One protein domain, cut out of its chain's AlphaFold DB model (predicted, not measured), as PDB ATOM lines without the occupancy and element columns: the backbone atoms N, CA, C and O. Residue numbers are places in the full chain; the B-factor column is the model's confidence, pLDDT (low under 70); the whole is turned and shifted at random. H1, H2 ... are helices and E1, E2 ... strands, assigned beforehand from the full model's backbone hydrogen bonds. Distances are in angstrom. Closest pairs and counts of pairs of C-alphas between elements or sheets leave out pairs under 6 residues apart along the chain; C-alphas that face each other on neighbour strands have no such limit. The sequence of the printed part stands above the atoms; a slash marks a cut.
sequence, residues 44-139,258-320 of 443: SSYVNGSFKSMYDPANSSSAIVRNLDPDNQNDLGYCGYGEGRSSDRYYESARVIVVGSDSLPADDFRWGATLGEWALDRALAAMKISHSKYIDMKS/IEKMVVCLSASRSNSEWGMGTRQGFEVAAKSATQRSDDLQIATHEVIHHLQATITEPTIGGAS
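What this domain is: This is residues 44 to 139 and 258 to 320 of the 443 residues of an uncharacterized protein of Vibrio agarilyticus (UniProt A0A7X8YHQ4). A strongly twisted sheet of six strands has two long helices, H4 and H6, packed on one face, H4 over its inner strands and H6 over the E6 and E5 end. The short helices H2 and H3 lie on the opposite face, H1 only grazes the sheet, and H5 sits off it, near H4 and H6. The printed part has 159 residues, with six named helices and six named strands in the order E1 H1 H2 H3 E2 E3 H4 H5 E4 E5 E6 H6; the class is mixed, helices and strands. The mixed sheet runs E1, E2, E3, E4, E6, E5. The whole is compact and rounded, with a radius of gyration of the C-alphas of 14.3 A and spans of 37 by 36 by 29 A.

Where its parts are: E1, residues 50 to 53, begins at C-alpha 50 (162.130, 197.417, 112.672). H1 is residues 63 to 67, H2 residues 77 to 80, H3 residues 83 to 86. E2 is residues 89 to 92 and E3 residues 96 to 99. H4, residues 106 to 127, is 31.6 A long and begins at C-alpha 106 (163.132, 200.970, 122.126). H5 is residues 131 to 137. E4, residues 261 to 266, is 16.3 A long; E5 is residues 275 to 277; E6, residues 281 to 285, is 13.9 A long. H6, residues 295 to 312, is 25.7 A long and ends at C-alpha 312 (165.203, 166.511, 120.376).

How they stand to each other: E1 and E2 are antiparallel, with N 52 and O 90 2.8 A apart. The hairpin E2 and E3 has N 98 and O 91 at 2.8 A. E3 and E4 are parallel, N 263 and O 97 at 2.8 A, as are E4 and E6, N 264 and O 282 at 2.9 A. The hairpin E5 and E6 has N 283 and O 276 at 2.9 A. H4 and H6 on one face make two layers with the sheet, helices on one face of it. H4 runs slantwise to the strands, at 43 degrees to E3 on the local plane, at a height over the sheet of 8.5 A. H6 runs along them, at 13 degrees to E5 on the local plane, at a height of 5.5 A. H4, with its residues 115 to 123 alone, touches H6 at a steep tilt of 57 degrees, the same way; the closest C-alphas, of Ala 119 and Thr 300, are 4.4 A apart. H5 is close but not clearly touching H4, the closest C-alphas being those of Leu 124 and His 131, 6.9 A. In H1, H4, H5 and H6 every O i to N i+4 pair is within hydrogen-bond range; H2 and H3 are too short for such a pair.

The domain as a whole: The two farthest C-alphas, of Ala 58 and Ser 272, are 40.3 A apart. Residues 140 to 257 are cut out, and C-alphas 139 and 258 are 8.9 A apart across the cut. Of the links that are printed whole, none is long. Mean pLDDT of the printed part is 83.9; residues 57 to 66, 68 to 87, 270 to 273 and 319 are under 70.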
ATOM      1  N   SER A  44     176.245 201.181 118.534       81.69
ATOM      2  CA  SER A  44     176.785 201.175 117.168       81.69
ATOM      3  C   SER A  44     176.845 199.793 116.517       81.69
ATOM      4  O   SER A  44     177.067 199.711 115.315       81.69
ATOM      5  N   SER A  45     176.677 198.717 117.291       88.62
ATOM      6  CA  SER A  45     176.713 197.338 116.795       88.62
ATOM      7  C   SER A  45     175.328 196.721 116.615       88.62
ATOM      8  O   SER A  45     175.239 195.516 116.391       88.62
ATOM      9  N   TYR A  46     174.253 197.508 116.736       95.50
ATOM     10  CA  TYR A  46     172.909 196.962 116.610       95.50
ATOM     11  C   TYR A  46     172.614 196.433 115.212       95.50
ATOM     12  O   TYR A  46     172.894 197.088 114.206       95.50
ATOM     13  N   VAL A  47     172.002 195.251 115.167       96.69
ATOM     14  CA  VAL A  47     171.532 194.653 113.918       96.69
ATOM     15  C   VAL A  47     170.354 195.439 113.344       96.69
ATOM     16  O   VAL A  47     169.527 196.008 114.068       96.69
ATOM     17  N   ASN A  48     170.266 195.458 112.014       96.88
ATOM     18  CA  ASN A  48     169.144 196.077 111.321       96.88
ATOM     19  C   ASN A  48     167.837 195.351 111.652       96.88
ATOM     20  O   ASN A  48     167.767 194.123 111.677       96.88
ATOM     21  N   GLY A  49     166.785 196.134 111.857       96.25
ATOM     22  CA  GLY A  49     165.449 195.637 112.126       96.25
ATOM     23  C   GLY A  49     164.449 196.778 112.227       96.25
ATOM     24  O   GLY A  49     164.775 197.944 111.987       96.25
ATOM     25  N   SER A  50     163.212 196.440 112.564       95.75
ATOM     26  CA  SER A  50     162.130 197.417 112.672       95.75
ATOM     27  C   SER A  50     161.084 196.974 113.682       95.75
ATOM     28  O   SER A  50     160.863 195.778 113.866       95.75
ATOM     29  N   PHE A  51     160.424 197.947 114.309       93.56
ATOM     30  CA  PHE A  51     159.225 197.665 115.084       93.56
ATOM     31  C   PHE A  51     158.059 197.355 114.157       93.56
ATOM     32  O   PHE A  51     157.833 198.067 113.177       93.56
ATOM     33  N   LYS A  52     157.313 196.320 114.515       90.50
ATOM     34  CA  LYS A  52     156.055 195.929 113.893       90.50
ATOM     35  C   LYS A  52     154.964 195.925 114.953       90.50
ATOM     36  O   LYS A  52     155.248 195.692 116.126       90.50
ATOM     37  N   SER A  53     153.740 196.228 114.539       85.44
ATOM     38  CA  SER A  53     152.571 196.173 115.418       85.44
ATOM     39  C   SER A  53     152.051 194.739 115.494       85.44
ATOM     40  O   SER A  53     151.972 194.067 114.465       85.44
ATOM     41  N   MET A  54     151.683 194.288 116.695       75.56
ATOM     42  CA  MET A  54     150.974 193.018 116.883       75.56
ATOM     43  C   MET A  54     149.548 193.079 116.320       75.56
ATOM     44  O   MET A  54     149.014 192.067 115.892       75.56
ATOM     45  N   TYR A  55     148.954 194.272 116.238       74.50
ATOM     46  CA  TYR A  55     147.578 194.477 115.772       74.50
ATOM     47  C   TYR A  55     147.478 194.961 114.328       74.50
ATOM     48  O   TYR A  55     146.413 195.408 113.906       74.50
ATOM     49  N   ASP A  56     148.572 194.927 113.565       72.25
ATOM     50  CA  ASP A  56     148.524 195.302 112.155       72.25
ATOM     51  C   ASP A  56     147.609 194.323 111.392       72.25
ATOM     52  O   ASP A  56     147.963 193.148 111.266       72.25
ATOM     53  N   PRO A  57     146.460 194.766 110.842       65.06
ATOM     54  CA  PRO A  57     145.553 193.893 110.097       65.06
ATOM     55  C   PRO A  57     146.200 193.299 108.843       65.06
ATOM     56  O   PRO A  57     145.751 192.271 108.345       65.06
ATOM     57  N   ALA A  58     147.264 193.921 108.323       65.31
ATOM     58  CA  ALA A  58     148.042 193.354 107.226       65.31
ATOM     59  C   ALA A  58     148.880 192.136 107.664       65.31
ATOM     60  O   ALA A  58     149.276 191.338 106.818       65.31
ATOM     61  N   ASN A  59     149.129 191.981 108.971       63.75
ATOM     62  CA  ASN A  59     149.918 190.904 109.573       63.75
ATOM     63  C   ASN A  59     149.108 190.029 110.547       63.75
ATOM     64  O   ASN A  59     149.670 189.098 111.125       63.75
ATOM     65  N   SER A  60     147.805 190.276 110.721       56.31
ATOM     66  CA  SER A  60     146.947 189.550 111.671       56.31
ATOM     67  C   SER A  60     146.761 188.069 111.323       56.31
ATOM     68  O   SER A  60     146.371 187.272 112.168       56.31
ATOM     69  N   SER A  61     147.063 187.682 110.080       53.31
ATOM     70  CA  SER A  61     147.122 186.287 109.634       53.31
ATOM     71  C   SER A  61     148.525 185.679 109.702       53.31
ATOM     72  O   SER A  61     148.710 184.545 109.274       53.31
ATOM     73  N   SER A  62     149.536 186.421 110.162       63.97
ATOM     74  CA  SER A  62     150.884 185.876 110.300       63.97
ATOM     75  C   SER A  62     150.943 184.930 111.496       63.97
ATOM     76  O   SER A  62     150.395 185.220 112.561       63.97
ATOM     77  N   ALA A  63     151.664 183.820 111.333       63.06
ATOM     78  CA  ALA A  63     151.977 182.893 112.419       63.06
ATOM     79  C   ALA A  63     152.537 183.629 113.646       63.06
ATOM     80  O   ALA A  63     152.235 183.276 114.776       63.06
ATOM     81  N   ILE A  64     153.307 184.696 113.423       67.88
ATOM     82  CA  ILE A  64     153.917 185.511 114.473       67.88
ATOM     83  C   ILE A  64     152.850 186.165 115.351       67.88
ATOM     84  O   ILE A  64     152.802 185.881 116.538       67.88
ATOM     85  N   VAL A  65     151.971 186.997 114.783       66.38
ATOM     86  CA  VAL A  65     150.934 187.708 115.558       66.38
ATOM     87  C   VAL A  65     150.050 186.729 116.325       66.38
ATOM     88  O   VAL A  65     149.714 186.947 117.483       66.38
ATOM     89  N   ARG A  66     149.735 185.614 115.677       69.06
ATOM     90  CA  ARG A  66     148.856 184.576 116.191       69.06
ATOM     91  C   ARG A  66     149.475 183.758 117.334       69.06
ATOM     92  O   ARG A  66     148.808 183.514 118.331       69.06
ATOM     93  N   ASN A  67     150.751 183.382 117.236       70.38
ATOM     94  CA  ASN A  67     151.447 182.656 118.310       70.38
ATOM     95  C   ASN A  67     151.921 183.571 119.452       70.38
ATOM     96  O   ASN A  67     152.175 183.085 120.550       70.38
ATOM     97  N   LEU A  68     152.061 184.877 119.203       68.12
ATOM     98  CA  LEU A  68     152.367 185.874 120.234       68.12
ATOM     99  C   LEU A  68     151.119 186.330 121.015       68.12
ATOM    100  O   LEU A  68     151.262 187.042 122.008       68.12
ATOM    101  N   ASP A  69     149.913 185.928 120.599       64.44
ATOM    102  CA  ASP A  69     148.663 186.299 121.265       64.44
ATOM    103  C   ASP A  69     148.634 185.765 122.714       64.44
ATOM    104  O   ASP A  69     148.750 184.552 122.904       64.44
ATOM    105  N   PRO A  70     148.478 186.634 123.741       56.53
ATOM    106  CA  PRO A  70     148.311 186.273 125.155       56.53
ATOM    107  C   PRO A  70     147.393 185.089 125.428       56.53
ATOM    108  O   PRO A  70     147.677 184.316 126.348       56.53
ATOM    109  N   ASP A  71     146.334 184.930 124.642       56.16
ATOM    110  CA  ASP A  71     145.332 183.891 124.846       56.16
ATOM    111  C   ASP A  71     145.746 182.525 124.255       56.16
ATOM    112  O   ASP A  71     145.085 181.524 124.525       56.16
ATOM    113  N   ASN A  72     146.876 182.449 123.530       56.84
ATOM    114  CA  ASN A  72     147.351 181.242 122.836       56.84
ATOM    115  C   ASN A  72     148.828 180.858 123.120       56.84
ATOM    116  O   ASN A  72     149.448 180.095 122.378       56.84
ATOM    117  N   GLN A  73     149.437 181.369 124.199       56.34
ATOM    118  CA  GLN A  73     150.896 181.284 124.414       56.34
ATOM    119  C   GLN A  73     151.424 179.963 125.016       56.34
ATOM    120  O   GLN A  73     152.312 179.975 125.872       56.34
ATOM    121  N   ASN A  74     150.951 178.805 124.552       57.06
ATOM    122  CA  ASN A  74     151.562 177.522 124.938       57.06
ATOM    123  C   ASN A  74     153.024 177.401 124.459       57.06
ATOM    124  O   ASN A  74     153.818 176.672 125.053       57.06
ATOM    125  N   ASP A  75     153.393 178.149 123.417       61.72
ATOM    126  CA  ASP A  75     154.678 178.026 122.727       61.72
ATOM    127  C   ASP A  75     155.796 178.903 123.321       61.72
ATOM    128  O   ASP A  75     156.975 178.608 123.120       61.72
ATOM    129  N   LEU A  76     155.453 179.975 124.045       64.69
ATOM    130  CA  LEU A  76     156.400 181.025 124.450       64.69
ATOM    131  C   LEU A  76     156.876 180.922 125.904       64.69
ATOM    132  O   LEU A  76     157.678 181.743 126.336       64.69
ATOM    133  N   GLY A  77     156.425 179.924 126.667       65.00
ATOM    134  CA  GLY A  77     156.868 179.742 128.052       65.00
ATOM    135  C   GLY A  77     156.425 180.887 128.967       65.00
ATOM    136  O   GLY A  77     155.262 181.279 128.942       65.00
ATOM    137  N   TYR A  78     157.323 181.428 129.793       62.47
ATOM    138  CA  TYR A  78     156.994 182.466 130.781       62.47
ATOM    139  C   TYR A  78     156.747 183.837 130.128       62.47
ATOM    140  O   TYR A  78     155.959 184.640 130.634       62.47
ATOM    141  N   CYS A  79     157.302 184.061 128.933       64.56
ATOM    142  CA  CYS A  79     156.912 185.161 128.034       64.56
ATOM    143  C   CYS A  79     155.408 185.193 127.766       64.56
ATOM    144  O   CYS A  79     154.824 186.275 127.680       64.56
ATOM    145  N   GLY A  80     154.829 183.986 127.764       58.81
ATOM    146  CA  GLY A  80     153.420 183.617 127.781       58.81
ATOM    147  C   GLY A  80     152.517 184.405 128.697       58.81
ATOM    148  O   GLY A  80     151.415 184.811 128.332       58.81
ATOM    149  N   TYR A  81     152.972 184.521 129.938       56.53
ATOM    150  CA  TYR A  81     152.100 184.681 131.094       56.53
ATOM    151  C   TYR A  81     152.333 185.998 131.838       56.53
ATOM    152  O   TYR A  81     151.557 186.333 132.732       56.53
ATOM    153  N   GLY A  82     153.353 186.771 131.452       61.41
ATOM    154  CA  GLY A  82     153.762 187.987 132.152       61.41
ATOM    155  C   GLY A  82     154.064 189.164 131.228       61.41
ATOM    156  O   GLY A  82     153.217 189.629 130.471       61.41
ATOM    157  N   GLU A  83     155.285 189.683 131.329       58.19
ATOM    158  CA  GLU A  83     155.695 190.979 130.772       58.19
ATOM    159  C   GLU A  83     155.611 191.054 129.239       58.19
ATOM    160  O   GLU A  83     155.374 192.136 128.702       58.19
ATOM    161  N   GLY A  84     155.708 189.916 128.542       54.59
ATOM    162  CA  GLY A  84     155.529 189.815 127.089       54.59
ATOM    163  C   GLY A  84     154.090 190.023 126.599       54.59
ATOM    164  O   GLY A  84     153.906 190.391 125.443       54.59
ATOM    165  N   ARG A  85     153.072 189.870 127.465       60.03
ATOM    166  CA  ARG A  85     151.643 190.003 127.100       60.03
ATOM    167  C   ARG A  85     151.190 191.431 126.806       60.03
ATOM    168  O   ARG A  85     150.096 191.631 126.296       60.03
ATOM    169  N   SER A  86     151.976 192.417 127.220       56.47
ATOM    170  CA  SER A  86     151.519 193.807 127.335       56.47
ATOM    171  C   SER A  86     152.019 194.725 126.229       56.47
ATOM    172  O   SER A  86     151.944 195.932 126.414       56.47
ATOM    173  N   SER A  87     152.591 194.184 125.150       66.88
ATOM    174  CA  SER A  87     153.164 195.014 124.094       66.88
ATOM    175  C   SER A  87     152.361 194.965 122.814       66.88
ATOM    176  O   SER A  87     152.275 193.925 122.171       66.88
ATOM    177  N   ASP A  88     151.884 196.128 122.375       80.94
ATOM    178  CA  ASP A  88     151.228 196.307 121.075       80.94
ATOM    179  C   ASP A  88     152.214 196.143 119.897       80.94
ATOM    180  O   ASP A  88     151.850 196.284 118.723       80.94
ATOM    181  N   ARG A  89     153.495 195.879 120.185       87.88
ATOM    182  CA  ARG A  89     154.591 195.823 119.212       87.88
ATOM    183  C   ARG A  89     155.608 194.722 119.495       87.88
ATOM    184  O   ARG A  89     155.785 194.256 120.614       87.88
ATOM    185  N   TYR A  90     156.379 194.390 118.473       90.62
ATOM    186  CA  TYR A  90     157.587 193.577 118.584       90.62
ATOM    187  C   TYR A  90     158.674 194.148 117.674       90.62
ATOM    188  O   TYR A  90     158.383 194.912 116.749       90.62
ATOM    189  N   TYR A  91     159.939 193.823 117.935       93.62
ATOM    190  CA  TYR A  91     161.041 194.207 117.050       93.62
ATOM    191  C   TYR A  91     161.489 193.006 116.232       93.62
ATOM    192  O   TYR A  91     161.780 191.949 116.780       93.62
ATOM    193  N   GLU A  92     161.562 193.168 114.920       94.25
ATOM    194  CA  GLU A  92     161.947 192.097 114.013       94.25
ATOM    195  C   GLU A  92     163.251 192.438 113.299       94.25
ATOM    196  O   GLU A  92     163.383 193.506 112.695       94.25
ATOM    197  N   SER A  93     164.197 191.505 113.362       96.31
ATOM    198  CA  SER A  93     165.479 191.526 112.649       96.31
ATOM    199  C   SER A  93     165.501 190.453 111.551       96.31
ATOM    200  O   SER A  93     164.449 189.915 111.177       96.31
ATOM    201  N   ALA A  94     166.678 190.115 111.017       95.94
ATOM    202  CA  ALA A  94     166.785 189.100 109.974       95.94
ATOM    203  C   ALA A  94     166.357 187.717 110.487       95.94
ATOM    204  O   ALA A  94     165.607 187.025 109.801       95.94
ATOM    205  N   ARG A  95     166.790 187.339 111.698       96.06
ATOM    206  CA  ARG A  95     166.626 185.967 112.223       96.06
ATOM    207  C   ARG A  95     165.902 185.869 113.556       96.06
ATOM    208  O   ARG A  95     165.492 184.773 113.932       96.06
ATOM    209  N   VAL A  96     165.727 186.992 114.253       95.75
ATOM    210  CA  VAL A  96     165.063 187.004 115.558       95.75
ATOM    211  C   VAL A  96     163.902 187.984 115.630       95.75
ATOM    212  O   VAL A  96     163.902 189.035 114.975       95.75
ATOM    213  N   ILE A  97     162.928 187.627 116.460       93.50
ATOM    214  CA  ILE A  97     161.836 188.480 116.922       93.50
ATOM    215  C   ILE A  97     162.079 188.777 118.396       93.50
ATOM    216  O   ILE A  97     162.420 187.876 119.153       93.50
ATOM    217  N   VAL A  98     161.895 190.028 118.801       93.19
ATOM    218  CA  VAL A  98     162.044 190.457 120.192       93.19
ATOM    219  C   VAL A  98     160.710 190.933 120.731       93.19
ATOM    220  O   VAL A  98     160.104 191.852 120.168       93.19
ATOM    221  N   VAL A  99     160.291 190.330 121.838       90.75
ATOM    222  CA  VAL A  99     159.085 190.677 122.595       90.75
ATOM    223  C   VAL A  99     159.457 191.087 124.019       90.75
ATOM    224  O   VAL A  99     160.515 190.728 124.525       90.75
ATOM    225  N   GLY A 100     158.600 191.869 124.663       88.62
ATOM    226  CA  GLY A 100     158.796 192.395 126.015       88.62
ATOM    227  C   GLY A 100     157.723 193.437 126.316       88.62
ATOM    228  O   GLY A 100     156.964 193.770 125.414       88.62
ATOM    229  N   SER A 101     157.640 193.949 127.545       86.62
ATOM    230  CA  SER A 101     156.559 194.884 127.916       86.62
ATOM    231  C   SER A 101     156.618 196.221 127.169       86.62
ATOM    232  O   SER A 101     157.704 196.703 126.835       86.62
ATOM    233  N   ASP A 102     155.468 196.882 126.998       85.44
ATOM    234  CA  ASP A 102     155.397 198.202 126.349       85.44
ATOM    235  C   ASP A 102     156.187 199.293 127.081       85.44
ATOM    236  O   ASP A 102     156.619 200.275 126.471       85.44
ATOM    237  N   SER A 103     156.414 199.103 128.384       87.81
ATOM    238  CA  SER A 103     157.199 200.018 129.213       87.81
ATOM    239  C   SER A 103     158.696 200.012 128.885       87.81
ATOM    240  O   SER A 103     159.395 200.973 129.214       87.81
ATOM    241  N   LEU A 104     159.196 198.964 128.216       90.50
ATOM    242  CA  LEU A 104     160.610 198.852 127.874       90.50
ATOM    243  C   LEU A 104     160.996 199.837 126.754       90.50
ATOM    244  O   LEU A 104     160.301 199.954 125.731       90.50
ATOM    245  N   PRO A 105     162.139 200.534 126.889       93.75
ATOM    246  CA  PRO A 105     162.591 201.489 125.890       93.75
ATOM    247  C   PRO A 105     162.932 200.787 124.571       93.75
ATOM    248  O   PRO A 105     163.368 199.640 124.536       93.75
ATOM    249  N   ALA A 106     162.804 201.503 123.451       94.69
ATOM    250  CA  ALA A 106     163.132 200.970 122.126       94.69
ATOM    251  C   ALA A 106     164.581 200.456 121.997       94.69
ATOM    252  O   ALA A 106     164.851 199.601 121.153       94.69
ATOM    253  N   ASP A 107     165.499 200.984 122.813       95.19
ATOM    254  CA  ASP A 107     166.893 200.541 122.884       95.19
ATOM    255  C   ASP A 107     167.014 199.070 123.310       95.19
ATOM    256  O   ASP A 107     167.763 198.324 122.684       95.19
ATOM    257  N   ASP A 108     166.215 198.632 124.289       93.81
ATOM    258  CA  ASP A 108     166.247 197.265 124.818       93.81
ATOM    259  C   ASP A 108     165.872 196.240 123.751       93.81
ATOM    260  O   ASP A 108     166.518 195.204 123.634       93.81
ATOM    261  N   PHE A 109     164.888 196.546 122.906       95.00
ATOM    262  CA  PHE A 109     164.491 195.654 121.817       95.00
ATOM    263  C   PHE A 109     165.576 195.529 120.740       95.00
ATOM    264  O   PHE A 109     165.817 194.440 120.223       95.00
ATOM    265  N   ARG A 110     166.266 196.628 120.400       96.31
ATOM    266  CA  ARG A 110     167.379 196.597 119.431       96.31
ATOM    267  C   ARG A 110     168.585 195.851 119.995       96.31
ATOM    268  O   ARG A 110     169.230 195.079 119.279       96.31
ATOM    269  N   TRP A 111     168.863 196.060 121.280       95.56
ATOM    270  CA  TRP A 111     169.858 195.297 122.016       95.56
ATOM    271  C   TRP A 111     169.507 193.806 122.037       95.56
ATOM    272  O   TRP A 111     170.335 193.004 121.622       95.56
ATOM    273  N   GLY A 112     168.273 193.446 122.400       95.38
ATOM    274  CA  GLY A 112     167.791 192.065 122.441       95.38
ATOM    275  C   GLY A 112     167.871 191.375 121.081       95.38
ATOM    276  O   GLY A 112     168.275 190.219 120.999       95.38
ATOM    277  N   ALA A 113     167.592 192.101 119.994       97.31
ATOM    278  CA  ALA A 113     167.725 191.567 118.640       97.31
ATOM    279  C   ALA A 113     169.184 191.238 118.308       97.31
ATOM    280  O   ALA A 113     169.493 190.177 117.774       97.31
ATOM    281  N   THR A 114     170.089 192.144 118.674       97.44
ATOM    282  CA  THR A 114     171.531 191.976 118.464       97.44
ATOM    283  C   THR A 114     172.077 190.828 119.304       97.44
ATOM    284  O   THR A 114     172.818 189.990 118.795       97.44
ATOM    285  N   LEU A 115     171.664 190.761 120.572       96.31
ATOM    286  CA  LEU A 115     172.008 189.687 121.494       96.31
ATOM    287  C   LEU A 115     171.545 188.333 120.951       96.31
ATOM    288  O   LEU A 115     172.349 187.410 120.882       96.31
ATOM    289  N   GLY A 116     170.288 188.235 120.514       97.00
ATOM    290  CA  GLY A 116     169.721 187.008 119.963       97.00
ATOM    291  C   GLY A 116     170.402 186.547 118.680       97.00
ATOM    292  O   GLY A 116     170.728 185.369 118.564       97.00
ATOM    293  N   GLU A 117     170.668 187.450 117.731       97.75
ATOM    294  CA  GLU A 117     171.381 187.093 116.498       97.75
ATOM    295  C   GLU A 117     172.799 186.580 116.782       97.75
ATOM    296  O   GLU A 117     173.205 185.549 116.245       97.75
ATOM    297  N   TRP A 118     173.544 187.260 117.658       97.00
ATOM    298  CA  TRP A 118     174.910 186.860 117.998       97.00
ATOM    299  C   TRP A 118     174.959 185.577 118.831       97.00
ATOM    300  O   TRP A 118     175.838 184.744 118.608       97.00
ATOM    301  N   ALA A 119     174.031 185.405 119.774       97.62
ATOM    302  CA  ALA A 119     173.907 184.184 120.563       97.62
ATOM    303  C   ALA A 119     173.550 182.988 119.673       97.62
ATOM    304  O   ALA A 119     174.171 181.934 119.798       97.62
ATOM    305  N   LEU A 120     172.632 183.168 118.715       98.06
ATOM    306  CA  LEU A 120     172.295 182.143 117.730       98.06
ATOM    307  C   LEU A 120     173.498 181.770 116.863       98.06
ATOM    308  O   LEU A 120     173.789 180.587 116.726       98.06
ATOM    309  N   ASP A 121     174.247 182.743 116.337       97.81
ATOM    310  CA  ASP A 121     175.469 182.459 115.573       97.81
ATOM    311  C   ASP A 121     176.496 181.661 116.379       97.81
ATOM    312  O   ASP A 121     177.054 180.678 115.884       97.81
ATOM    313  N   ARG A 122     176.736 182.065 117.632       97.69
ATOM    314  CA  ARG A 122     177.681 181.378 118.520       97.69
ATOM    315  C   ARG A 122     177.225 179.961 118.839       97.69
ATOM    316  O   ARG A 122     178.028 179.039 118.716       97.69
ATOM    317  N   ALA A 123     175.959 179.781 119.201       97.75
ATOM    318  CA  ALA A 123     175.406 178.479 119.549       97.75
ATOM    319  C   ALA A 123     175.407 177.527 118.343       97.75
ATOM    320  O   ALA A 123     175.868 176.393 118.458       97.75
ATOM    321  N   LEU A 124     174.993 177.999 117.162       97.44
ATOM    322  CA  LEU A 124     175.038 177.218 115.923       97.44
ATOM    323  C   LEU A 124     176.471 176.807 115.562       97.44
ATOM    324  O   LEU A 124     176.718 175.638 115.260       97.44
ATOM    325  N   ALA A 125     177.432 177.731 115.656       97.19
ATOM    326  CA  ALA A 125     178.839 177.424 115.423       97.19
ATOM    327  C   ALA A 125     179.384 176.400 116.437       97.19
ATOM    328  O   ALA A 125     180.057 175.447 116.038       97.19
ATOM    329  N   ALA A 126     179.059 176.551 117.725       96.00
ATOM    330  CA  ALA A 126     179.495 175.650 118.793       96.00
ATOM    331  C   ALA A 126     178.883 174.244 118.667       96.00
ATOM    332  O   ALA A 126     179.562 173.238 118.893       96.00
ATOM    333  N   MET A 127     177.622 174.157 118.235       94.62
ATOM    334  CA  MET A 127     176.951 172.888 117.938       94.62
ATOM    335  C   MET A 127     177.312 172.314 116.561       94.62
ATOM    336  O   MET A 127     176.966 171.168 116.281       94.62
ATOM    337  N   LYS A 128     178.050 173.067 115.733       94.88
ATOM    338  CA  LYS A 128     178.425 172.731 114.348       94.88
ATOM    339  C   LYS A 128     177.221 172.508 113.426       94.88
ATOM    340  O   LYS A 128     177.227 171.615 112.581       94.88
ATOM    341  N   ILE A 129     176.195 173.338 113.576       94.12
ATOM    342  CA  ILE A 129     174.951 173.290 112.802       94.12
ATOM    343  C   ILE A 129     174.882 174.552 111.936       94.12
ATOM    344  O   ILE A 129     175.193 175.646 112.399       94.12
ATOM    345  N   SER A 130     174.487 174.432 110.667       96.06
ATOM    346  CA  SER A 130     174.222 175.611 109.835       96.06
ATOM    347  C   SER A 130     172.873 176.237 110.193       96.06
ATOM    348  O   SER A 130     171.952 175.547 110.622       96.06
ATOM    349  N   HIS A 131     172.699 177.532 109.926       95.56
ATOM    350  CA  HIS A 131     171.392 178.173 110.098       95.56
ATOM    351  C   HIS A 131     170.289 177.485 109.275       95.56
ATOM    352  O   HIS A 131     169.194 177.286 109.781       95.56
ATOM    353  N   SER A 132     170.586 177.050 108.043       95.00
ATOM    354  CA  SER A 132     169.621 176.299 107.227       95.00
ATOM    355  C   SER A 132     169.191 175.002 107.909       95.00
ATOM    356  O   SER A 132     168.003 174.743 108.024       95.00
ATOM    357  N   LYS A 133     170.143 174.234 108.455       93.88
ATOM    358  CA  LYS A 133     169.844 172.987 109.159       93.88
ATOM    359  C   LYS A 133     169.049 173.236 110.440       93.88
ATOM    360  O   LYS A 133     168.212 172.414 110.787       93.88
ATOM    361  N   TYR A 134     169.304 174.344 111.137       94.56
ATOM    362  CA  TYR A 134     168.490 174.772 112.275       94.56
ATOM    363  C   TYR A 134     167.034 175.013 111.868       94.56
ATOM    364  O   TYR A 134     166.148 174.427 112.483       94.56
ATOM    365  N   ILE A 135     166.796 175.788 110.806       93.00
ATOM    366  CA  ILE A 135     165.444 176.028 110.283       93.00
ATOM    367  C   ILE A 135     164.779 174.713 109.855       93.00
ATOM    368  O   ILE A 135     163.655 174.454 110.268       93.00
ATOM    369  N   ASP A 136     165.495 173.840 109.140       89.88
ATOM    370  CA  ASP A 136     164.981 172.533 108.697       89.88
ATOM    371  C   ASP A 136     164.591 171.604 109.861       89.88
ATOM    372  O   ASP A 136     163.820 170.666 109.677       89.88
ATOM    373  N   MET A 137     165.164 171.810 111.051       90.25
ATOM    374  CA  MET A 137     164.842 171.025 112.243       90.25
ATOM    375  C   MET A 137     163.697 171.619 113.058       90.25
ATOM    376  O   MET A 137     163.160 170.899 113.901       90.25
ATOM    377  N   LYS A 138     163.315 172.884 112.854       91.00
ATOM    378  CA  LYS A 138     162.155 173.454 113.543       91.00
ATOM    379  C   LYS A 138     160.874 172.802 113.034       91.00
ATOM    380  O   LYS A 138     160.748 172.476 111.859       91.00
ATOM    381  N   SER A 139     159.908 172.663 113.934       88.88
ATOM    382  CA  SER A 139     158.559 172.270 113.544       88.88
ATOM    383  C   SER A 139     157.920 173.405 112.742       88.88
ATOM    384  O   SER A 139     158.125 174.580 113.054       88.88
ATOM    385  N   ILE A 258     156.327 179.856 114.573       82.81
ATOM    386  CA  ILE A 258     157.236 180.987 114.373       82.81
ATOM    387  C   ILE A 258     158.573 180.469 113.821       82.81
ATOM    388  O   ILE A 258     159.334 179.787 114.509       82.81
ATOM    389  N   GLU A 259     158.903 180.845 112.584       86.75
ATOM    390  CA  GLU A 259     160.172 180.468 111.944       86.75
ATOM    391  C   GLU A 259     161.387 181.083 112.661       86.75
ATOM    392  O   GLU A 259     162.361 180.393 112.967       86.75
ATOM    393  N   LYS A 260     161.320 182.377 112.990       91.69
ATOM    394  CA  LYS A 260     162.402 183.112 113.665       91.69
ATOM    395  C   LYS A 260     162.555 182.687 115.123       91.69
ATOM    396  O   LYS A 260     161.601 182.242 115.754       91.69
ATOM    397  N   MET A 261     163.756 182.841 115.672       93.75
ATOM    398  CA  MET A 261     163.965 182.639 117.106       93.75
ATOM    399  C   MET A 261     163.362 183.815 117.888       93.75
ATOM    400  O   MET A 261     163.499 184.970 117.477       93.75
ATOM    401  N   VAL A 262     162.706 183.537 119.011       91.94
ATOM    402  CA  VAL A 262     162.090 184.556 119.867       91.94
ATOM    403  C   VAL A 262     163.018 184.901 121.029       91.94
ATOM    404  O   VAL A 262     163.439 184.030 121.786       91.94
ATOM    405  N   VAL A 263     163.326 186.186 121.175       93.19
ATOM    406  CA  VAL A 263     164.008 186.758 122.336       93.19
ATOM    407  C   VAL A 263     162.972 187.470 123.180       93.19
ATOM    408  O   VAL A 263     162.273 188.366 122.705       93.19
ATOM    409  N   CYS A 264     162.889 187.092 124.439       90.31
ATOM    410  CA  CYS A 264     161.902 187.629 125.346       90.31
ATOM    411  C   CYS A 264     162.571 188.407 126.466       90.31
ATOM    412  O   CYS A 264     163.365 187.872 127.236       90.31
ATOM    413  N   LEU A 265     162.262 189.697 126.510       90.75
ATOM    414  CA  LEU A 265     162.851 190.637 127.443       90.75
ATOM    415  C   LEU A 265     161.988 190.751 128.690       90.75
ATOM    416  O   LEU A 265     160.804 191.089 128.608       90.75
ATOM    417  N   SER A 266     162.617 190.537 129.840       86.50
ATOM    418  CA  SER A 266     161.988 190.717 131.140       86.50
ATOM    419  C   SER A 266     162.456 191.996 131.834       86.50
ATOM    420  O   SER A 266     163.650 192.232 131.995       86.50
ATOM    421  N   ALA A 267     161.507 192.815 132.278       84.94
ATOM    422  CA  ALA A 267     161.732 193.991 133.106       84.94
ATOM    423  C   ALA A 267     161.965 193.657 134.595       84.94
ATOM    424  O   ALA A 267     162.506 194.494 135.316       84.94
ATOM    425  N   SER A 268     161.552 192.472 135.064       79.44
ATOM    426  CA  SER A 268     161.610 192.077 136.485       79.44
ATOM    427  C   SER A 268     162.663 191.025 136.830       79.44
ATOM    428  O   SER A 268     163.008 190.902 138.009       79.44
ATOM    429  N   ARG A 269     163.204 190.289 135.850       75.81
ATOM    430  CA  ARG A 269     164.321 189.362 136.093       75.81
ATOM    431  C   ARG A 269     165.529 190.106 136.661       75.81
ATOM    432  O   ARG A 269     165.839 191.230 136.268       75.81
ATOM    433  N   SER A 270     166.211 189.453 137.597       67.75
ATOM    434  CA  SER A 270     167.359 190.010 138.313       67.75
ATOM    435  C   SER A 270     168.633 189.197 138.062       67.75
ATOM    436  O   SER A 270     168.621 188.173 137.382       67.75
ATOM    437  N   ASN A 271     169.740 189.617 138.675       63.62
ATOM    438  CA  ASN A 271     171.025 188.917 138.623       63.62
ATOM    439  C   ASN A 271     171.022 187.482 139.184       63.62
ATOM    440  O   ASN A 271     172.067 186.843 139.107       63.62
ATOM    441  N   SER A 272     169.929 186.982 139.769       57.06
ATOM    442  CA  SER A 272     169.816 185.597 140.250       57.06
ATOM    443  C   SER A 272     169.070 184.658 139.297       57.06
ATOM    444  O   SER A 272     169.063 183.462 139.545       57.06
ATOM    445  N   GLU A 273     168.434 185.164 138.238       65.81
ATOM    446  CA  GLU A 273     167.677 184.367 137.258       65.81
ATOM    447  C   GLU A 273     168.019 184.853 135.847       65.81
ATOM    448  O   GLU A 273     167.329 185.690 135.259       65.81
ATOM    449  N   TRP A 274     169.136 184.360 135.319       70.31
ATOM    450  CA  TRP A 274     169.817 184.964 134.172       70.31
ATOM    451  C   TRP A 274     169.065 184.828 132.852       70.31
ATOM    452  O   TRP A 274     169.085 185.741 132.026       70.31
ATOM    453  N   GLY A 275     168.373 183.709 132.675       80.75
ATOM    454  CA  GLY A 275     167.621 183.424 131.470       80.75
ATOM    455  C   GLY A 275     166.882 182.096 131.548       80.75
ATOM    456  O   GLY A 275     166.823 181.467 132.608       80.75
ATOM    457  N   MET A 276     166.221 181.747 130.452       84.69
ATOM    458  CA  MET A 276     165.615 180.433 130.248       84.69
ATOM    459  C   MET A 276     165.520 180.148 128.752       84.69
ATOM    460  O   MET A 276     164.865 180.885 128.014       84.69
ATOM    461  N   GLY A 277     166.143 179.066 128.300       86.88
ATOM    462  CA  GLY A 277     165.928 178.513 126.973       86.88
ATOM    463  C   GLY A 277     164.522 177.933 126.847       86.88
ATOM    464  O   GLY A 277     164.030 177.232 127.729       86.88
ATOM    465  N   THR A 278     163.866 178.217 125.731       85.56
ATOM    466  CA  THR A 278     162.509 177.764 125.416       85.56
ATOM    467  C   THR A 278     162.483 177.076 124.057       85.56
ATOM    468  O   THR A 278     163.432 177.138 123.269       85.56
ATOM    469  N   ARG A 279     161.349 176.454 123.721       86.00
ATOM    470  CA  ARG A 279     161.123 175.885 122.386       86.00
ATOM    471  C   ARG A 279     161.314 176.910 121.269       86.00
ATOM    472  O   ARG A 279     161.791 176.539 120.206       86.00
ATOM    473  N   GLN A 280     160.949 178.173 121.494       87.62
ATOM    474  CA  GLN A 280     160.960 179.206 120.453       87.62
ATOM    475  C   GLN A 280     162.205 180.090 120.469       87.62
ATOM    476  O   GLN A 280     162.493 180.755 119.475       87.62
ATOM    477  N   GLY A 281     162.961 180.090 121.562       91.75
ATOM    478  CA  GLY A 281     164.192 180.855 121.691       91.75
ATOM    479  C   GLY A 281     164.596 180.962 123.146       91.75
ATOM    480  O   GLY A 281     164.812 179.942 123.785       91.75
ATOM    481  N   PHE A 282     164.699 182.168 123.691       91.44
ATOM    482  CA  PHE A 282     165.100 182.333 125.084       91.44
ATOM    483  C   PHE A 282     164.543 183.595 125.734       91.44
ATOM    484  O   PHE A 282     164.179 184.572 125.075       91.44
ATOM    485  N   GLU A 283     164.525 183.558 127.057       89.00
ATOM    486  CA  GLU A 283     164.187 184.674 127.927       89.00
ATOM    487  C   GLU A 283     165.447 185.248 128.565       89.00
ATOM    488  O   GLU A 283     166.355 184.501 128.932       89.00
ATOM    489  N   VAL A 284     165.499 186.568 128.722       89.31
ATOM    490  CA  VAL A 284     166.622 187.275 129.346       89.31
ATOM    491  C   VAL A 284     166.136 188.568 129.998       89.31
ATOM    492  O   VAL A 284     165.116 189.138 129.601       89.31
ATOM    493  N   ALA A 285     166.863 189.055 131.003       88.81
ATOM    494  CA  ALA A 285     166.626 190.391 131.535       88.81
ATOM    495  C   ALA A 285     166.799 191.455 130.435       88.81
ATOM    496  O   ALA A 285     167.706 191.392 129.603       88.81
ATOM    497  N   ALA A 286     165.910 192.440 130.422       89.50
ATOM    498  CA  ALA A 286     166.023 193.595 129.555       89.50
ATOM    499  C   ALA A 286     167.229 194.440 129.980       89.50
ATOM    500  O   ALA A 286     167.485 194.614 131.173       89.50
ATOM    501  N   LYS A 287     167.932 195.031 129.011       90.25
ATOM    502  CA  LYS A 287     169.112 195.869 129.271       90.25
ATOM    503  C   LYS A 287     168.838 196.996 130.271       90.25
ATOM    504  O   LYS A 287     169.697 197.292 131.098       90.25
ATOM    505  N   SER A 288     167.663 197.628 130.213       89.88
ATOM    506  CA  SER A 288     167.285 198.679 131.167       89.88
ATOM    507  C   SER A 288     166.962 198.162 132.575       89.88
ATOM    508  O   SER A 288     167.019 198.944 133.522       89.88
ATOM    509  N   ALA A 289     166.661 196.868 132.724       86.50
ATOM    510  CA  ALA A 289     166.400 196.225 134.009       86.50
ATOM    511  C   ALA A 289     167.695 195.740 134.670       86.50
ATOM    512  O   ALA A 289     167.950 196.025 135.839       86.50
ATOM    513  N   THR A 290     168.531 195.010 133.933       83.94
ATOM    514  CA  THR A 290     169.839 194.527 134.389       83.94
ATOM    515  C   THR A 290     170.729 194.296 133.173       83.94
ATOM    516  O   THR A 290     170.347 193.573 132.260       83.94
ATOM    517  N   GLN A 291     171.926 194.890 133.166       82.12
ATOM    518  CA  GLN A 291     172.931 194.663 132.127       82.12
ATOM    519  C   GLN A 291     174.180 194.045 132.747       82.12
ATOM    520  O   GLN A 291     174.683 194.548 133.757       82.12
ATOM    521  N   ARG A 292     174.710 192.994 132.118       82.19
ATOM    522  CA  ARG A 292     175.905 192.300 132.594       82.19
ATOM    523  C   ARG A 292     176.994 192.279 131.533       82.19
ATOM    524  O   ARG A 292     176.762 192.401 130.331       82.19
ATOM    525  N   SER A 293     178.234 192.115 131.976       85.06
ATOM    526  CA  SER A 293     179.370 191.977 131.061       85.06
ATOM    527  C   SER A 293     179.373 190.641 130.308       85.06
ATOM    528  O   SER A 293     180.035 190.527 129.278       85.06
ATOM    529  N   ASP A 294     178.657 189.637 130.812       86.19
ATOM    530  CA  ASP A 294     178.567 188.269 130.296       86.19
ATOM    531  C   ASP A 294     177.218 187.958 129.615       86.19
ATOM    532  O   ASP A 294     176.977 186.803 129.269       86.19
ATOM    533  N   ASP A 295     176.374 188.963 129.334       89.12
ATOM    534  CA  ASP A 295     175.040 188.778 128.723       89.12
ATOM    535  C   ASP A 295     175.078 187.909 127.459       89.12
ATOM    536  O   ASP A 295     174.219 187.060 127.250       89.12
ATOM    537  N   LEU A 296     176.101 188.074 126.612       92.94
ATOM    538  CA  LEU A 296     176.239 187.264 125.402       92.94
ATOM    539  C   LEU A 296     176.555 185.792 125.703       92.94
ATOM    540  O   LEU A 296     176.120 184.920 124.954       92.94
ATOM    541  N   GLN A 297     177.307 185.497 126.766       93.00
ATOM    542  CA  GLN A 297     177.570 184.117 127.187       93.00
ATOM    543  C   GLN A 297     176.299 183.488 127.757       93.00
ATOM    544  O   GLN A 297     175.939 182.394 127.336       93.00
ATOM    545  N   ILE A 298     175.575 184.212 128.615       91.38
ATOM    546  CA  ILE A 298     174.270 183.798 129.151       91.38
ATOM    547  C   ILE A 298     173.276 183.538 128.018       91.38
ATOM    548  O   ILE A 298     172.722 182.450 127.920       91.38
ATOM    549  N   ALA A 299     173.103 184.481 127.095       94.06
ATOM    550  CA  ALA A 299     172.209 184.287 125.959       94.06
ATOM    551  C   ALA A 299     172.634 183.090 125.098       94.06
ATOM    552  O   ALA A 299     171.788 182.326 124.651       94.06
ATOM    553  N   THR A 300     173.940 182.879 124.892       96.94
ATOM    554  CA  THR A 300     174.421 181.689 124.173       96.94
ATOM    555  C   THR A 300     174.072 180.405 124.935       96.94
ATOM    556  O   THR A 300     173.641 179.452 124.296       96.94
ATOM    557  N   HIS A 301     174.200 180.373 126.268       95.88
ATOM    558  CA  HIS A 301     173.790 179.245 127.125       95.88
ATOM    559  C   HIS A 301     172.307 178.913 126.933       95.88
ATOM    560  O   HIS A 301     171.965 177.778 126.610       95.88
ATOM    561  N   GLU A 302     171.430 179.912 127.006       94.62
ATOM    562  CA  GLU A 302     169.992 179.685 126.818       94.62
ATOM    563  C   GLU A 302     169.628 179.292 125.379       94.62
ATOM    564  O   GLU A 302     168.728 178.480 125.156       94.62
ATOM    565  N   VAL A 303     170.357 179.796 124.377       97.12
ATOM    566  CA  VAL A 303     170.178 179.345 122.990       97.12
ATOM    567  C   VAL A 303     170.656 177.899 122.801       97.12
ATOM    568  O   VAL A 303     170.065 177.174 122.004       97.12
ATOM    569  N   ILE A 304     171.657 177.416 123.544       97.31
ATOM    570  CA  ILE A 304     172.005 175.984 123.537       97.31
ATOM    571  C   ILE A 304     170.816 175.152 124.038       97.31
ATOM    572  O   ILE A 304     170.479 174.156 123.401       97.31
ATOM    573  N   HIS A 305     170.126 175.569 125.102       94.50
ATOM    574  CA  HIS A 305     168.903 174.897 125.561       94.50
ATOM    575  C   HIS A 305     167.771 174.949 124.527       94.50
ATOM    576  O   HIS A 305     167.097 173.944 124.291       94.50
ATOM    577  N   HIS A 306     167.599 176.083 123.844       94.00
ATOM    578  CA  HIS A 306     166.679 176.186 122.710       94.00
ATOM    579  C   HIS A 306     167.011 175.179 121.600       94.00
ATOM    580  O   HIS A 306     166.121 174.510 121.066       94.00
ATOM    581  N   LEU A 307     168.292 175.040 121.253       95.75
ATOM    582  CA  LEU A 307     168.742 174.089 120.242       95.75
ATOM    583  C   LEU A 307     168.583 172.643 120.716       95.75
ATOM    584  O   LEU A 307     168.143 171.818 119.921       95.75
ATOM    585  N   GLN A 308     168.859 172.336 121.988       93.69
ATOM    586  CA  GLN A 308     168.566 171.029 122.584       93.69
ATOM    587  C   GLN A 308     167.095 170.677 122.355       93.69
ATOM    588  O   GLN A 308     166.826 169.688 121.682       93.69
ATOM    589  N   ALA A 309     166.168 171.535 122.794       89.44
ATOM    590  CA  ALA A 309     164.731 171.342 122.613       89.44
ATOM    591  C   ALA A 309     164.329 171.215 121.133       89.44
ATOM    592  O   ALA A 309     163.563 170.325 120.777       89.44
ATOM    593  N   THR A 310     164.872 172.062 120.255       90.75
ATOM    594  CA  THR A 310     164.575 172.037 118.814       90.75
ATOM    595  C   THR A 310     165.034 170.733 118.162       90.75
ATOM    596  O   THR A 310     164.326 170.156 117.336       90.75
ATOM    597  N   ILE A 311     166.220 170.242 118.520       90.94
ATOM    598  CA  ILE A 311     166.787 169.027 117.931       90.94
ATOM    599  C   ILE A 311     166.044 167.796 118.450       90.94
ATOM    600  O   ILE A 311     165.672 166.942 117.652       90.94
ATOM    601  N   THR A 312     165.783 167.709 119.752       86.69
ATOM    602  CA  THR A 312     165.203 166.511 120.376       86.69
ATOM    603  C   THR A 312     163.680 166.449 120.290       86.69
ATOM    604  O   THR A 312     163.136 165.347 120.239       86.69
ATOM    605  N   GLU A 313     162.982 167.592 120.347       83.25
ATOM    606  CA  GLU A 313     161.516 167.684 120.299       83.25
ATOM    607  C   GLU A 313     161.002 169.003 119.723       83.25
ATOM    608  O   GLU A 313     160.516 169.885 120.444       83.25
ATOM    609  N   PRO A 314     161.045 169.147 118.399       84.62
ATOM    610  CA  PRO A 314     160.671 170.397 117.754       84.62
ATOM    611  C   PRO A 314     159.187 170.752 117.920       84.62
ATOM    612  O   PRO A 314     158.833 171.920 117.769       84.62
ATOM    613  N   THR A 315     158.315 169.786 118.218       80.44
ATOM    614  CA  THR A 315     156.852 169.953 118.269       80.44
ATOM    615  C   THR A 315     156.346 170.488 119.605       80.44
ATOM    616  O   THR A 315     155.447 171.318 119.609       80.44
ATOM    617  N   ILE A 316     156.927 170.058 120.735       77.19
ATOM    618  CA  ILE A 316     156.498 170.476 122.086       77.19
ATOM    619  C   ILE A 316     157.620 171.087 122.943       77.19
ATOM    620  O   ILE A 316     157.325 171.703 123.960       77.19
ATOM    621  N   GLY A 317     158.892 170.976 122.538       74.56
ATOM    622  CA  GLY A 317     160.018 171.661 123.189       74.56
ATOM    623  C   GLY A 317     160.663 170.950 124.383       74.56
ATOM    624  O   GLY A 317     161.354 171.596 125.165       74.56
ATOM    625  N   GLY A 318     160.451 169.641 124.554       73.50
ATOM    626  CA  GLY A 318     161.063 168.854 125.633       73.50
ATOM    627  C   GLY A 318     162.372 168.168 125.228       73.50
ATOM    628  O   GLY A 318     162.391 167.390 124.274       73.50
ATOM    629  N   ALA A 319     163.456 168.386 125.982       68.69
ATOM    630  CA  ALA A 319     164.752 167.777 125.668       68.69
ATOM    631  C   ALA A 319     164.972 166.360 126.226       68.69
ATOM    632  O   ALA A 319     165.727 165.591 125.638       68.69
ATOM    633  N   SER A 320     164.278 165.994 127.313       76.50
ATOM    634  CA  SER A 320     164.435 164.705 128.015       76.50
ATOM    635  C   SER A 320     165.908 164.310 128.211       76.50
ATOM    636  O   SER A 320     166.295 163.178 127.935       76.50
TER     637      SER A 320